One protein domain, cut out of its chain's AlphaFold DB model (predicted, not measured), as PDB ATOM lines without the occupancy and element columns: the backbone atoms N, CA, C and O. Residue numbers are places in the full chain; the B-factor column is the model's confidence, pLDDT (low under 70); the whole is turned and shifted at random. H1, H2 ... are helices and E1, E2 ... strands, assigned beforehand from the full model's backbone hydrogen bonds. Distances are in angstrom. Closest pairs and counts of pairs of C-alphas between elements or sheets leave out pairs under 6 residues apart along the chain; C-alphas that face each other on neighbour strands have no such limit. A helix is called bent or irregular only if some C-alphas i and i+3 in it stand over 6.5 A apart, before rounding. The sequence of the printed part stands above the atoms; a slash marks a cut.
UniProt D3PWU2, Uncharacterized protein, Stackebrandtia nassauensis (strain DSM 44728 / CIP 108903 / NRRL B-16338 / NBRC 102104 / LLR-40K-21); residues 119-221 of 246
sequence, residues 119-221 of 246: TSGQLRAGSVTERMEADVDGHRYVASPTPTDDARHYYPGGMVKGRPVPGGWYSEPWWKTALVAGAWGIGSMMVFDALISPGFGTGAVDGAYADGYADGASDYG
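This is residues 119 to 221 of the 246 residues of an uncharacterized protein of Stackebrandtia nassauensis (strain DSM 44728 / CIP 108903 / NRRL B-16338 / NBRC 102104 / LLR-40K-21) (UniProt D3PWU2). A small twisted sheet of four strands, E1 E2 E6 E3, has the long helix H3 over one face, mainly over E1. At the other end of the sheet, E3 and E6 turn sharply into a short hairpin, E4 and E5, with H1 packed on it; H4 meets H1 and the end of H3, then leads away from the sheet, while H2 lies near the other end of H3. The printed part has 103 residues, with four named helices and six named strands in the order H1 E1 E2 E3 E4 E5 E6 H2 H3 H4. Both sheets are antiparallel, and the class is mixed, helices and strands. The whole is compact, with a radius of gyration of the C-alphas of 12.9 A and spans of 35 by 27 by 26 A.

In the larger sheet, E1 is residues 132 to 136, 13.2 A long, E2 is 139 to 144, 16.7 A, E6 is 168 to 170 and E3 is 153 to 155. E4 is residues 158 to 160 and E5 is 163 to 165. H3, residues 186 to 202, runs 24.1 A from C-alpha 186 at (210.895, 168.942, 320.679). It has a kink of 26 degrees near residue 193 and is only just irregular: C-alphas 195 and 198 are 6.6 A apart. H1 is residues 120 to 125, with C-alpha 120 at (231.851, 185.206, 322.305), and H2 is 176 to 181. H4, residues 208 to 221, is 19.8 A long and ends with C-alpha 221 at (234.596, 160.034, 337.664).

E1 and E2 form a hairpin, with N 134 and O 141 3.0 A apart. E2 pairs with E6 through N 144 and O 169, 2.8 A, and E6 with E3 through N 155 and O 168, 2.8 A. H3 is on this sheet at a height of 8.0 A, giving two layers, helix and sheet; it is over E1, only just slantwise at 32 degrees on the local plane. The closest C-alphas of H3 and E1 are those of Leu 195 and Ala 134, 5.1 A. E3 runs on into E4 at 99 degrees, and E5 into E6 at 88 degrees. The hairpin E4 and E5 has N 160 and O 163 2.8 A apart. The closest C-alphas of H1 and E4 are those of Gly 121 and Gly 158, 4.4 A. H4 touches H1 with residues 208 to 210 alone, closest at the C-alphas of Ala 208 and Arg 124, 4.9 A. H3 touches H4 with residues 200 to 201 alone, closest at the C-alphas of Phe 200 and Ala 210, 5.0 A, at a steep tilt of 69.8 degrees, only just short of about perpendicular. H2 and H3 are close but not clearly touching, the closest C-alphas being those of Thr 177 and Ser 188, 7.4 A. Each O i to N i+4 pair is within hydrogen-bond range in H1, H2 and H4, and 9 of 13 are in H3.

The C-alphas farthest apart are those of Asp 149 and Asp 219, 39.2 A. The printed part has no cut and no long link. Its mean pLDDT is 86.8; residues 214 to 221 are under 70.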
ATOM      1  N   THR A 119     232.912 185.384 317.510       86.88
ATOM      2  CA  THR A 119     232.090 186.002 318.556       86.88
ATOM      3  C   THR A 119     232.235 185.246 319.879       86.88
ATOM      4  O   THR A 119     232.631 184.079 319.919       86.88
ATOM      5  N   SER A 120     231.862 185.881 320.995       84.62
ATOM      6  CA  SER A 120     231.851 185.206 322.305       84.62
ATOM      7  C   SER A 120     230.947 183.966 322.332       84.62
ATOM      8  O   SER A 120     231.255 182.991 323.014       84.62
ATOM      9  N   GLY A 121     229.846 183.975 321.572       87.44
ATOM     10  CA  GLY A 121     228.961 182.820 321.425       87.44
ATOM     11  C   GLY A 121     229.634 181.661 320.695       87.44
ATOM     12  O   GLY A 121     229.523 180.529 321.149       87.44
ATOM     13  N   GLN A 122     230.367 181.953 319.619       92.25
ATOM     14  CA  GLN A 122     231.129 180.956 318.862       92.25
ATOM     15  C   GLN A 122     232.244 180.335 319.702       92.25
ATOM     16  O   GLN A 122     232.414 179.125 319.692       92.25
ATOM     17  N   LEU A 123     232.974 181.148 320.470       89.44
ATOM     18  CA  LEU A 123     234.030 180.648 321.356       89.44
ATOM     19  C   LEU A 123     233.488 179.715 322.446       89.44
ATOM     20  O   LEU A 123     234.131 178.724 322.774       89.44
ATOM     21  N   ARG A 124     232.306 180.022 322.998       88.69
ATOM     22  CA  ARG A 124     231.660 179.162 323.999       88.69
ATOM     23  C   ARG A 124     231.127 177.866 323.408       88.69
ATOM     24  O   ARG A 124     231.289 176.826 324.030       88.69
ATOM     25  N   ALA A 125     230.477 177.947 322.250       92.75
ATOM     26  CA  ALA A 125     229.860 176.788 321.620       92.75
ATOM     27  C   ALA A 125     230.867 175.849 320.946       92.75
ATOM     28  O   ALA A 125     230.559 174.678 320.763       92.75
ATOM     29  N   GLY A 126     232.038 176.380 320.581       93.81
ATOM     30  CA  GLY A 126     233.107 175.630 319.944       93.81
ATOM     31  C   GLY A 126     232.753 175.136 318.547       93.81
ATOM     32  O   GLY A 126     231.964 175.766 317.835       93.81
ATOM     33  N   SER A 127     233.374 174.040 318.139       95.62
ATOM     34  CA  SER A 127     233.272 173.461 316.806       95.62
ATOM     35  C   SER A 127     233.326 171.940 316.819       95.62
ATOM     36  O   SER A 127     233.967 171.315 317.654       95.62
ATOM     37  N   VAL A 128     232.643 171.354 315.842       96.56
ATOM     38  CA  VAL A 128     232.725 169.938 315.512       96.56
ATOM     39  C   VAL A 128     234.133 169.644 314.999       96.56
ATOM     40  O   VAL A 128     234.568 170.235 314.009       96.56
ATOM     41  N   THR A 129     234.836 168.740 315.673       95.81
ATOM     42  CA  THR A 129     236.195 168.294 315.324       95.81
ATOM     43  C   THR A 129     236.182 166.919 314.667       95.81
ATOM     44  O   THR A 129     237.023 166.635 313.815       95.81
ATOM     45  N   GLU A 130     235.183 166.100 314.996       95.50
ATOM     46  CA  GLU A 130     234.993 164.759 314.457       95.50
ATOM     47  C   GLU A 130     233.584 164.583 313.902       95.50
ATOM     48  O   GLU A 130     232.634 165.256 314.300       95.50
ATOM     49  N   ARG A 131     233.439 163.664 312.950       96.06
ATOM     50  CA  ARG A 131     232.129 163.355 312.389       96.06
ATOM     51  C   ARG A 131     231.270 162.638 313.433       96.06
ATOM     52  O   ARG A 131     231.689 161.626 313.984       96.06
ATOM     53  N   MET A 132     230.053 163.129 313.636       95.50
ATOM     54  CA  MET A 132     229.059 162.552 314.540       95.50
ATOM     55  C   MET A 132     227.787 162.216 313.779       95.50
ATOM     56  O   MET A 132     227.415 162.907 312.826       95.50
ATOM     57  N   GLU A 133     227.103 161.167 314.223       96.44
ATOM     58  CA  GLU A 133     225.846 160.722 313.635       96.44
ATOM     59  C   GLU A 133     224.887 160.245 314.720       96.44
ATOM     60  O   GLU A 133     225.310 159.649 315.710       96.44
ATOM     61  N   ALA A 134     223.597 160.489 314.519       94.94
ATOM     62  CA  ALA A 134     222.539 160.034 315.408       94.94
ATOM     63  C   ALA A 134     221.275 159.714 314.608       94.94
ATOM     64  O   ALA A 134     221.024 160.323 313.570       94.94
ATOM     65  N   ASP A 135     220.470 158.780 315.106       95.19
ATOM     66  CA  ASP A 135     219.122 158.519 314.597       95.19
ATOM     67  C   ASP A 135     218.102 159.110 315.575       95.19
ATOM     68  O   ASP A 135     218.182 158.867 316.782       95.19
ATOM     69  N   VAL A 136     217.180 159.922 315.061       93.38
ATOM     70  CA  VAL A 136     216.083 160.518 315.828       93.38
ATOM     71  C   VAL A 136     214.793 160.247 315.074       93.38
ATOM     72  O   VAL A 136     214.632 160.697 313.942       93.38
ATOM     73  N   ASP A 137     213.882 159.500 315.697       91.62
ATOM     74  CA  ASP A 137     212.594 159.107 315.111       91.62
ATOM     75  C   ASP A 137     212.708 158.426 313.726       91.62
ATOM     76  O   ASP A 137     211.848 158.598 312.861       91.62
ATOM     77  N   GLY A 138     213.763 157.629 313.502       92.12
ATOM     78  CA  GLY A 138     214.015 156.943 312.231       92.12
ATOM     79  C   GLY A 138     214.662 157.828 311.163       92.12
ATOM     80  O   GLY A 138     214.717 157.434 309.994       92.12
ATOM     81  N   HIS A 139     215.120 159.025 311.540       93.75
ATOM     82  CA  HIS A 139     215.788 159.974 310.658       93.75
ATOM     83  C   HIS A 139     217.247 160.172 311.072       93.75
ATOM     84  O   HIS A 139     217.548 160.489 312.224       93.75
ATOM     85  N   ARG A 140     218.169 160.004 310.118       95.69
ATOM     86  CA  ARG A 140     219.614 160.107 310.364       95.69
ATOM     87  C   ARG A 140     220.077 161.559 310.303       95.69
ATOM     88  O   ARG A 140     219.997 162.210 309.261       95.69
ATOM     89  N   TYR A 141     220.654 162.024 311.400       96.50
ATOM     90  CA  TYR A 141     221.303 163.318 311.527       96.50
ATOM     91  C   TYR A 141     222.821 163.173 311.540       96.50
ATOM     92  O   TYR A 141     223.361 162.250 312.146       96.50
ATOM     93  N   VAL A 142     223.505 164.103 310.876       97.25
ATOM     94  CA  VAL A 142     224.966 164.114 310.741       97.25
ATOM     95  C   VAL A 142     225.506 165.484 311.130       97.25
ATOM     96  O   VAL A 142     224.923 166.507 310.764       97.25
ATOM     97  N   ALA A 143     226.642 165.491 311.825       97.44
ATOM     98  CA  ALA A 143     227.503 166.649 312.021       97.44
ATOM     99  C   ALA A 143     228.936 166.314 311.571       97.44
ATOM    100  O   ALA A 143     229.411 165.198 311.777       97.44
ATOM    101  N   SER A 144     229.630 167.256 310.938       97.25
ATOM    102  CA  SER A 144     230.954 167.039 310.346       97.25
ATOM    103  C   SER A 144     231.822 168.306 310.406       97.25
ATOM    104  O   SER A 144     231.297 169.412 310.240       97.25
ATOM    105  N   PRO A 145     233.153 168.186 310.588       96.50
ATOM    106  CA  PRO A 145     234.073 169.327 310.500       96.50
ATOM    107  C   PRO A 145     234.203 169.868 309.065       96.50
ATOM    108  O   PRO A 145     234.523 171.040 308.855       96.50
ATOM    109  N   THR A 146     233.943 169.028 308.062       95.50
ATOM    110  CA  THR A 146     234.075 169.335 306.631       95.50
ATOM    111  C   THR A 146     232.761 169.077 305.887       95.50
ATOM    112  O   THR A 146     231.958 168.256 306.340       95.50
ATOM    113  N   PRO A 147     232.508 169.762 304.756       95.44
ATOM    114  CA  PRO A 147     231.297 169.533 303.977       95.44
ATOM    115  C   PRO A 147     231.307 168.126 303.372       95.44
ATOM    116  O   PRO A 147     232.320 167.681 302.832       95.44
ATOM    117  N   THR A 148     230.164 167.449 303.428       93.44
ATOM    118  CA  THR A 148     229.941 166.138 302.798       93.44
ATOM    119  C   THR A 148     228.609 166.133 302.056       93.44
ATOM    120  O   THR A 148     227.790 167.044 302.206       93.44
ATOM    121  N   ASP A 149     228.351 165.091 301.266       91.31
ATOM    122  CA  ASP A 149     227.065 164.940 300.577       91.31
ATOM    123  C   ASP A 149     225.869 164.840 301.531       91.31
ATOM    124  O   ASP A 149     224.749 165.208 301.189       91.31
ATOM    125  N   ASP A 150     226.080 164.377 302.749       93.38
ATOM    126  CA  ASP A 150     225.047 164.276 303.773       93.38
ATOM    127  C   ASP A 150     225.187 165.321 304.884       93.38
ATOM    128  O   ASP A 150     224.425 165.276 305.841       93.38
ATOM    129  N   ALA A 151     226.110 166.282 304.753       96.06
ATOM    130  CA  ALA A 151     226.261 167.418 305.658       96.06
ATOM    131  C   ALA A 151     226.554 168.697 304.858       96.06
ATOM    132  O   ALA A 151     227.700 169.121 304.697       96.06
ATOM    133  N   ARG A 152     225.491 169.303 304.313       95.69
ATOM    134  CA  ARG A 152     225.581 170.452 303.392       95.69
ATOM    135  C   ARG A 152     225.250 171.796 304.044       95.69
ATOM    136  O   ARG A 152     225.451 172.834 303.419       95.69
ATOM    137  N   HIS A 153     224.742 171.798 305.276       97.06
ATOM    138  CA  HIS A 153     224.325 173.013 305.972       97.06
ATOM    139  C   HIS A 153     225.396 173.449 306.960       97.06
ATOM    140  O   HIS A 153     225.581 172.821 307.998       97.06
ATOM    141  N   TYR A 154     226.094 174.536 306.653       97.75
ATOM    142  CA  TYR A 154     227.059 175.098 307.586       97.75
ATOM    143  C   TYR A 154     226.359 175.893 308.691       97.75
ATOM    144  O   TYR A 154     225.413 176.638 308.432       97.75
ATOM    145  N   TYR A 155     226.865 175.788 309.914       96.62
ATOM    146  CA  TYR A 155     226.581 176.716 311.000       96.62
ATOM    147  C   TYR A 155     227.905 177.223 311.576       96.62
ATOM    148  O   TYR A 155     228.785 176.418 311.873       96.62
ATOM    149  N   PRO A 156     228.079 178.537 311.780       95.75
ATOM    150  CA  PRO A 156     229.332 179.088 312.289       95.75
ATOM    151  C   PRO A 156     229.535 178.894 313.799       95.75
ATOM    152  O   PRO A 156     230.592 179.261 314.311       95.75
ATOM    153  N   GLY A 157     228.550 178.342 314.508       94.56
ATOM    154  CA  GLY A 157     228.577 178.137 315.954       94.56
ATOM    155  C   GLY A 157     227.960 179.301 316.730       94.56
ATOM    156  O   GLY A 157     227.957 180.450 316.275       94.56
ATOM    157  N   GLY A 158     227.423 179.026 317.918       93.44
ATOM    158  CA  GLY A 158     226.818 180.059 318.753       93.44
ATOM    159  C   GLY A 158     225.919 179.542 319.868       93.44
ATOM    160  O   GLY A 158     225.652 178.352 319.992       93.44
ATOM    161  N   MET A 159     225.420 180.470 320.687       90.12
ATOM    162  CA  MET A 159     224.431 180.159 321.720       90.12
ATOM    163  C   MET A 159     223.022 180.342 321.153       90.12
ATOM    164  O   MET A 159     222.625 181.462 320.829       90.12
ATOM    165  N   VAL A 160     222.241 179.269 321.097       88.00
ATOM    166  CA  VAL A 160     220.841 179.286 320.662       88.00
ATOM    167  C   VAL A 160     219.961 179.076 321.891       88.00
ATOM    168  O   VAL A 160     219.887 177.988 322.457       88.00
ATOM    169  N   LYS A 161     219.327 180.158 322.363       85.31
ATOM    170  CA  LYS A 161     218.448 180.156 323.554       85.31
ATOM    171  C   LYS A 161     219.083 179.462 324.772       85.31
ATOM    172  O   LYS A 161     218.464 178.629 325.420       85.31
ATOM    173  N   GLY A 162     220.341 179.803 325.052       84.62
ATOM    174  CA  GLY A 162     221.092 179.286 326.200       84.62
ATOM    175  C   GLY A 162     221.811 177.955 325.963       84.62
ATOM    176  O   GLY A 162     222.647 177.600 326.783       84.62
ATOM    177  N   ARG A 163     221.572 177.265 324.840       88.44
ATOM    178  CA  ARG A 163     222.289 176.031 324.486       88.44
ATOM    179  C   ARG A 163     223.422 176.303 323.484       88.44
ATOM    180  O   ARG A 163     223.208 177.081 322.550       88.44
ATOM    181  N   PRO A 164     224.609 175.705 323.661       91.81
ATOM    182  CA  PRO A 164     225.729 175.847 322.733       91.81
ATOM    183  C   PRO A 164     225.516 174.968 321.500       91.81
ATOM    184  O   PRO A 164     225.511 173.752 321.614       91.81
ATOM    185  N   VAL A 165     225.360 175.559 320.319       94.38
ATOM    186  CA  VAL A 165     225.351 174.818 319.051       94.38
ATOM    187  C   VAL A 165     226.731 174.971 318.405       94.38
ATOM    188  O   VAL A 165     227.090 176.102 318.057       94.38
ATOM    189  N   PRO A 166     227.521 173.893 318.262       96.12
ATOM    190  CA  PRO A 166     228.885 173.983 317.746       96.12
ATOM    191  C   PRO A 166     228.941 174.429 316.285       96.12
ATOM    192  O   PRO A 166     228.017 174.201 315.502       96.12
ATOM    193  N   GLY A 167     230.038 175.065 315.892       97.06
ATOM    194  CA  GLY A 167     230.312 175.351 314.487       97.06
ATOM    195  C   GLY A 167     230.629 174.074 313.710       97.06
ATOM    196  O   GLY A 167     231.379 173.235 314.195       97.06
ATOM    197  N   GLY A 168     230.076 173.910 312.513       97.25
ATOM    198  CA  GLY A 168     230.276 172.702 311.713       97.25
ATOM    199  C   GLY A 168     229.306 172.593 310.546       97.25
ATOM    200  O   GLY A 168     228.487 173.483 310.307       97.25
ATOM    201  N   TRP A 169     229.413 171.491 309.815       98.06
ATOM    202  CA  TRP A 169     228.505 171.110 308.739       98.06
ATOM    203  C   TRP A 169     227.496 170.092 309.244       98.06
ATOM    204  O   TRP A 169     227.862 169.165 309.956       98.06
ATOM    205  N   TYR A 170     226.240 170.246 308.846       97.56
ATOM    206  CA  TYR A 170     225.132 169.435 309.326       97.56
ATOM    207  C   TYR A 170     224.275 168.917 308.178       97.56
ATOM    208  O   TYR A 170     224.173 169.559 307.125       97.56
ATOM    209  N   SER A 171     223.636 167.765 308.392       96.75
ATOM    210  CA  SER A 171     222.672 167.198 307.440       96.75
ATOM    211  C   SER A 171     221.453 168.083 307.246       96.75
ATOM    212  O   SER A 171     220.970 168.225 306.127       96.75
ATOM    213  N   GLU A 172     220.995 168.720 308.322       94.94
ATOM    214  CA  GLU A 172     219.829 169.592 308.330       94.94
ATOM    215  C   GLU A 172     220.048 170.798 309.247       94.94
ATOM    216  O   GLU A 172     220.746 170.694 310.259       94.94
ATOM    217  N   PRO A 173     219.409 171.944 308.958       93.19
ATOM    218  CA  PRO A 173     219.527 173.151 309.763       93.19
ATOM    219  C   PRO A 173     218.604 173.140 310.998       93.19
ATOM    220  O   PRO A 173     217.837 174.079 311.220       93.19
ATOM    221  N   TRP A 174     218.668 172.094 311.829       91.06
ATOM    222  CA  TRP A 174     217.763 171.857 312.973       91.06
ATOM    223  C   TRP A 174     217.772 172.969 314.041       91.06
ATOM    224  O   TRP A 174     216.810 173.113 314.799       91.06
ATOM    225  N   TRP A 175     218.824 173.793 314.093       87.56
ATOM    226  CA  TRP A 175     218.917 174.969 314.969       87.56
ATOM    227  C   TRP A 175     218.076 176.158 314.478       87.56
ATOM    228  O   TRP A 175     217.691 177.010 315.288       87.56
ATOM    229  N   LYS A 176     217.774 176.252 313.169       84.06
ATOM    230  CA  LYS A 176     217.045 177.398 312.591       84.06
ATOM    231  C   LYS A 176     215.646 177.530 313.196       84.06
ATOM    232  O   LYS A 176     215.203 178.648 313.450       84.06
ATOM    233  N   THR A 177     214.985 176.421 313.526       75.06
ATOM    234  CA  THR A 177     213.658 176.422 314.162       75.06
ATOM    235  C   THR A 177     213.677 177.153 315.501       75.06
ATOM    236  O   THR A 177     212.817 177.994 315.754       75.06
ATOM    237  N   ALA A 178     214.695 176.910 316.330       73.75
ATOM    238  CA  ALA A 178     214.838 177.571 317.626       73.75
ATOM    239  C   ALA A 178     215.190 179.065 317.498       73.75
ATOM    240  O   ALA A 178     214.760 179.878 318.325       73.75
ATOM    241  N   LEU A 179     215.932 179.441 316.450       74.25
ATOM    242  CA  LEU A 179     216.235 180.839 316.136       74.25
ATOM    243  C   LEU A 179     214.983 181.624 315.718       74.25
ATOM    244  O   LEU A 179     214.812 182.756 316.162       74.25
ATOM    245  N   VAL A 180     214.113 181.024 314.901       75.12
ATOM    246  CA  VAL A 180     212.908 181.681 314.366       75.12
ATOM    247  C   VAL A 180     211.746 181.647 315.359       75.12
ATOM    248  O   VAL A 180     211.158 182.685 315.650       75.12
ATOM    249  N   ALA A 181     211.419 180.474 315.908       72.31
ATOM    250  CA  ALA A 181     210.266 180.294 316.795       72.31
ATOM    251  C   ALA A 181     210.498 180.860 318.205       72.31
ATOM    252  O   ALA A 181     209.567 180.999 318.994       72.31
ATOM    253  N   GLY A 182     211.748 181.168 318.553       70.12
ATOM    254  CA  GLY A 182     212.101 181.714 319.857       70.12
ATOM    255  C   GLY A 182     212.102 180.690 320.999       70.12
ATOM    256  O   GLY A 182     212.457 181.065 322.120       70.12
ATOM    257  N   ALA A 183     211.774 179.430 320.715       76.81
ATOM    258  CA  ALA A 183     211.826 178.294 321.622       76.81
ATOM    259  C   ALA A 183     212.357 177.058 320.885       76.81
ATOM    260  O   ALA A 183     212.170 176.907 319.678       76.81
ATOM    261  N   TRP A 184     213.018 176.175 321.624       77.31
ATOM    262  CA  TRP A 184     213.462 174.888 321.107       77.31
ATOM    263  C   TRP A 184     212.251 173.984 320.863       77.31
ATOM    264  O   TRP A 184     211.516 173.669 321.796       77.31
ATOM    265  N   GLY A 185     212.039 173.576 319.612       83.25
ATOM    266  CA  GLY A 185     211.069 172.530 319.294       83.25
ATOM    267  C   GLY A 185     211.545 171.176 319.820       83.25
ATOM    268  O   GLY A 185     212.751 170.939 319.893       83.25
ATOM    269  N   ILE A 186     210.603 170.286 320.148       84.62
ATOM    270  CA  ILE A 186     210.895 168.942 320.679       84.62
ATOM    271  C   ILE A 186     211.887 168.197 319.768       84.62
ATOM    272  O   ILE A 186     212.889 167.693 320.260       84.62
ATOM    273  N   GLY A 187     211.690 168.238 318.444       85.75
ATOM    274  CA  GLY A 187     212.617 167.616 317.489       85.75
ATOM    275  C   GLY A 187     214.038 168.195 317.542       85.75
ATOM    276  O   GLY A 187     215.004 167.449 317.631       85.75
ATOM    277  N   SER A 188     214.192 169.525 317.584       87.75
ATOM    278  CA  SER A 188     215.516 170.159 317.704       87.75
ATOM    279  C   SER A 188     216.218 169.808 319.023       87.75
ATOM    280  O   SER A 188     217.444 169.733 319.048       87.75
ATOM    281  N   MET A 189     215.462 169.604 320.112       88.62
ATOM    282  CA  MET A 189     216.028 169.122 321.377       88.62
ATOM    283  C   MET A 189     216.503 167.676 321.258       88.62
ATOM    284  O   MET A 189     217.629 167.392 321.644       88.62
ATOM    285  N   MET A 190     215.691 166.790 320.676       90.88
ATOM    286  CA  MET A 190     216.060 165.384 320.483       90.88
ATOM    287  C   MET A 190     217.312 165.242 319.612       90.88
ATOM    288  O   MET A 190     218.213 164.487 319.962       90.88
ATOM    289  N   VAL A 191     217.422 166.025 318.531       91.88
ATOM    290  CA  VAL A 191     218.641 166.067 317.705       91.88
ATOM    291  C   VAL A 191     219.833 166.564 318.511       91.88
ATOM    292  O   VAL A 191     220.893 165.953 318.459       91.88
ATOM    293  N   PHE A 192     219.681 167.640 319.286       91.44
ATOM    294  CA  PHE A 192     220.768 168.133 320.129       91.44
ATOM    295  C   PHE A 192     221.235 167.076 321.144       91.44
ATOM    296  O   PHE A 192     222.434 166.821 321.257       91.44
ATOM    297  N   ASP A 193     220.300 166.457 321.862       90.12
ATOM    298  CA  ASP A 193     220.603 165.502 322.925       90.12
ATOM    299  C   ASP A 193     221.197 164.196 322.360       90.12
ATOM    300  O   ASP A 193     222.081 163.617 322.985       90.12
ATOM    301  N   ALA A 194     220.777 163.755 321.167       92.25
ATOM    302  CA  ALA A 194     221.278 162.533 320.535       92.25
ATOM    303  C   ALA A 194     222.586 162.735 319.747       92.25
ATOM    304  O   ALA A 194     223.446 161.858 319.760       92.25
ATOM    305  N   LEU A 195     222.747 163.871 319.059       93.25
ATOM    306  CA  LEU A 195     223.884 164.127 318.167       93.25
ATOM    307  C   LEU A 195     225.015 164.901 318.849       93.25
ATOM    308  O   LEU A 195     226.181 164.587 318.643       93.25
ATOM    309  N   ILE A 196     224.685 165.938 319.624       93.06
ATOM    310  CA  ILE A 196     225.659 166.935 320.093       93.06
ATOM    311  C   ILE A 196     226.075 166.689 321.536       93.06
ATOM    312  O   ILE A 196     227.263 166.752 321.846       93.06
ATOM    313  N   SER A 197     225.123 166.387 322.426       86.19
ATOM    314  CA  SER A 197     225.437 166.156 323.840       86.19
ATOM    315  C   SER A 197     226.497 165.063 324.058       86.19
ATOM    316  O   SER A 197     227.390 165.296 324.874       86.19
ATOM    317  N   PRO A 198     226.477 163.915 323.346       87.38
ATOM    318  CA  PRO A 198     227.523 162.901 323.477       87.38
ATOM    319  C   PRO A 198     228.879 163.393 322.961       87.38
ATOM    320  O   PRO A 198     229.908 163.072 323.548       87.38
ATOM    321  N   GLY A 199     228.877 164.222 321.912       85.31
ATOM    322  CA  GLY A 199     230.086 164.764 321.293       85.31
ATOM    323  C   GLY A 199     230.939 165.626 322.222       85.31
ATOM    324  O   GLY A 199     232.165 165.605 322.121       85.31
ATOM    325  N   PHE A 200     230.315 166.334 323.170       83.88
ATOM    326  CA  PHE A 200     231.046 167.060 324.216       83.88
ATOM    327  C   PHE A 200     231.797 166.118 325.164       83.88
ATOM    328  O   PHE A 200     232.906 166.431 325.582       83.88
ATOM    329  N   GLY A 201     231.216 164.960 325.489       80.50
ATOM    330  CA  GLY A 201     231.839 163.972 326.374       80.50
ATOM    331  C   GLY A 201     232.942 163.153 325.702       80.50
ATOM    332  O   GLY A 201     233.869 162.713 326.375       80.50
ATOM    333  N   THR A 202     232.864 162.951 324.383       84.44
ATOM    334  CA  THR A 202     233.864 162.179 323.622       84.44
ATOM    335  C   THR A 202     235.013 163.024 323.072       84.44
ATOM    336  O   THR A 202     235.982 162.458 322.577       84.44
ATOM    337  N   GLY A 203     234.919 164.358 323.129       87.06
ATOM    338  CA  GLY A 203     235.888 165.272 322.511       87.06
ATOM    339  C   GLY A 203     235.672 165.510 321.008       87.06
ATOM    340  O   GLY A 203     236.484 166.181 320.372       87.06
ATOM    341  N   ALA A 204     234.561 165.017 320.444       89.44
ATOM    342  CA  ALA A 204     234.156 165.267 319.054       89.44
ATOM    343  C   ALA A 204     233.667 166.713 318.816       89.44
ATOM    344  O   ALA A 204     233.439 167.132 317.674       89.44
ATOM    345  N   VAL A 205     233.498 167.473 319.899       90.12
ATOM    346  CA  VAL A 205     233.240 168.910 319.910       90.12
ATOM    347  C   VAL A 205     234.251 169.581 320.834       90.12
ATOM    348  O   VAL A 205     234.373 169.195 321.995       90.12
ATOM    349  N   ASP A 206     234.949 170.600 320.335       87.00
ATOM    350  CA  ASP A 206     235.846 171.429 321.144       87.00
ATOM    351  C   ASP A 206     235.124 172.645 321.756       87.00
ATOM    352  O   ASP A 206     233.941 172.876 321.510       87.00
ATOM    353  N   GLY A 207     235.827 173.445 322.563       78.69
ATOM    354  CA  GLY A 207     235.363 174.755 323.033       78.69
ATOM    355  C   GLY A 207     235.063 174.837 324.528       78.69
ATOM    356  O   GLY A 207     234.985 173.838 325.230       78.69
ATOM    357  N   ALA A 208     234.852 176.061 325.024       73.50
ATOM    358  CA  ALA A 208     234.791 176.314 326.469       73.50
ATOM    359  C   ALA A 208     233.619 175.614 327.185       73.50
ATOM    360  O   ALA A 208     233.698 175.355 328.383       73.50
ATOM    361  N   TYR A 209     232.519 175.320 326.480       78.38
ATOM    362  CA  TYR A 209     231.464 174.477 327.040       78.38
ATOM    363  C   TYR A 209     231.895 173.010 327.148       78.38
ATOM    364  O   TYR A 209     231.564 172.366 328.138       78.38
ATOM    365  N   ALA A 210     232.640 172.496 326.163       71.56
ATOM    366  CA  ALA A 210     233.190 171.144 326.199       71.56
ATOM    367  C   ALA A 210     234.165 170.987 327.375       71.56
ATOM    368  O   ALA A 210     234.043 170.027 328.126       71.56
ATOM    369  N   ASP A 211     235.039 171.977 327.596       74.69
ATOM    370  CA  ASP A 211     235.977 171.994 328.727       74.69
ATOM    371  C   ASP A 211     235.229 171.895 330.070       74.69
ATOM    372  O   ASP A 211     235.506 171.014 330.878       74.69
ATOM    373  N   GLY A 212     234.199 172.727 330.280       71.94
ATOM    374  CA  GLY A 212     233.386 172.676 331.502       71.94
ATOM    375  C   GLY A 212     232.542 171.401 331.644       71.94
ATOM    376  O   GLY A 212     232.286 170.951 332.761       71.94
ATOM    377  N   TYR A 213     232.107 170.805 330.528       75.25
ATOM    378  CA  TYR A 213     231.408 169.519 330.518       75.25
ATOM    379  C   TYR A 213     232.347 168.374 330.922       75.25
ATOM    380  O   TYR A 213     231.967 167.530 331.734       75.25
ATOM    381  N   ALA A 214     233.575 168.370 330.398       66.69
ATOM    382  CA  ALA A 214     234.611 167.400 330.730       66.69
ATOM    383  C   ALA A 214     235.069 167.529 332.191       66.69
ATOM    384  O   ALA A 214     235.147 166.515 332.881       66.69
ATOM    385  N   ASP A 215     235.281 168.753 332.685       69.56
ATOM    386  CA  ASP A 215     235.609 169.015 334.092       69.56
ATOM    387  C   ASP A 215     234.510 168.469 335.014       69.56
ATOM    388  O   ASP A 215     234.794 167.689 335.924       69.56
ATOM    389  N   GLY A 216     233.239 168.775 334.721       62.88
ATOM    390  CA  GLY A 216     232.099 168.239 335.465       62.88
ATOM    391  C   GLY A 216     232.023 166.711 335.417       62.88
ATOM    392  O   GLY A 216     231.849 166.077 336.452       62.88
ATOM    393  N   ALA A 217     232.203 166.099 334.244       59.88
ATOM    394  CA  ALA A 217     232.204 164.642 334.086       59.88
ATOM    395  C   ALA A 217     233.376 163.960 334.818       59.88
ATOM    396  O   ALA A 217     233.218 162.857 335.342       59.88
ATOM    397  N   SER A 218     234.538 164.615 334.887       57.53
ATOM    398  CA  SER A 218     235.717 164.117 335.600       57.53
ATOM    399  C   SER A 218     235.562 164.175 337.126       57.53
ATOM    400  O   SER A 218     236.031 163.265 337.811       57.53
ATOM    401  N   ASP A 219     234.820 165.160 337.647       55.38
ATOM    402  CA  ASP A 219     234.499 165.289 339.077       55.38
ATOM    403  C   ASP A 219     233.522 164.184 339.542       55.38
ATOM    404  O   ASP A 219     233.629 163.667 340.653       55.38
ATOM    405  N   TYR A 220     232.644 163.701 338.649       49.19
ATOM    406  CA  TYR A 220     231.843 162.484 338.877       49.19
ATOM    407  C   TYR A 220     232.639 161.175 338.696       49.19
ATOM    408  O   TYR A 220     232.222 160.126 339.191       49.19
ATOM    409  N   GLY A 221     233.771 161.207 337.986       45.62
ATOM    410  CA  GLY A 221     234.596 160.034 337.664       45.62
ATOM    411  C   GLY A 221     235.617 159.638 338.739       45.62
ATOM    412  O   GLY A 221     236.173 158.541 338.673       45.62
TER     413      GLY A 221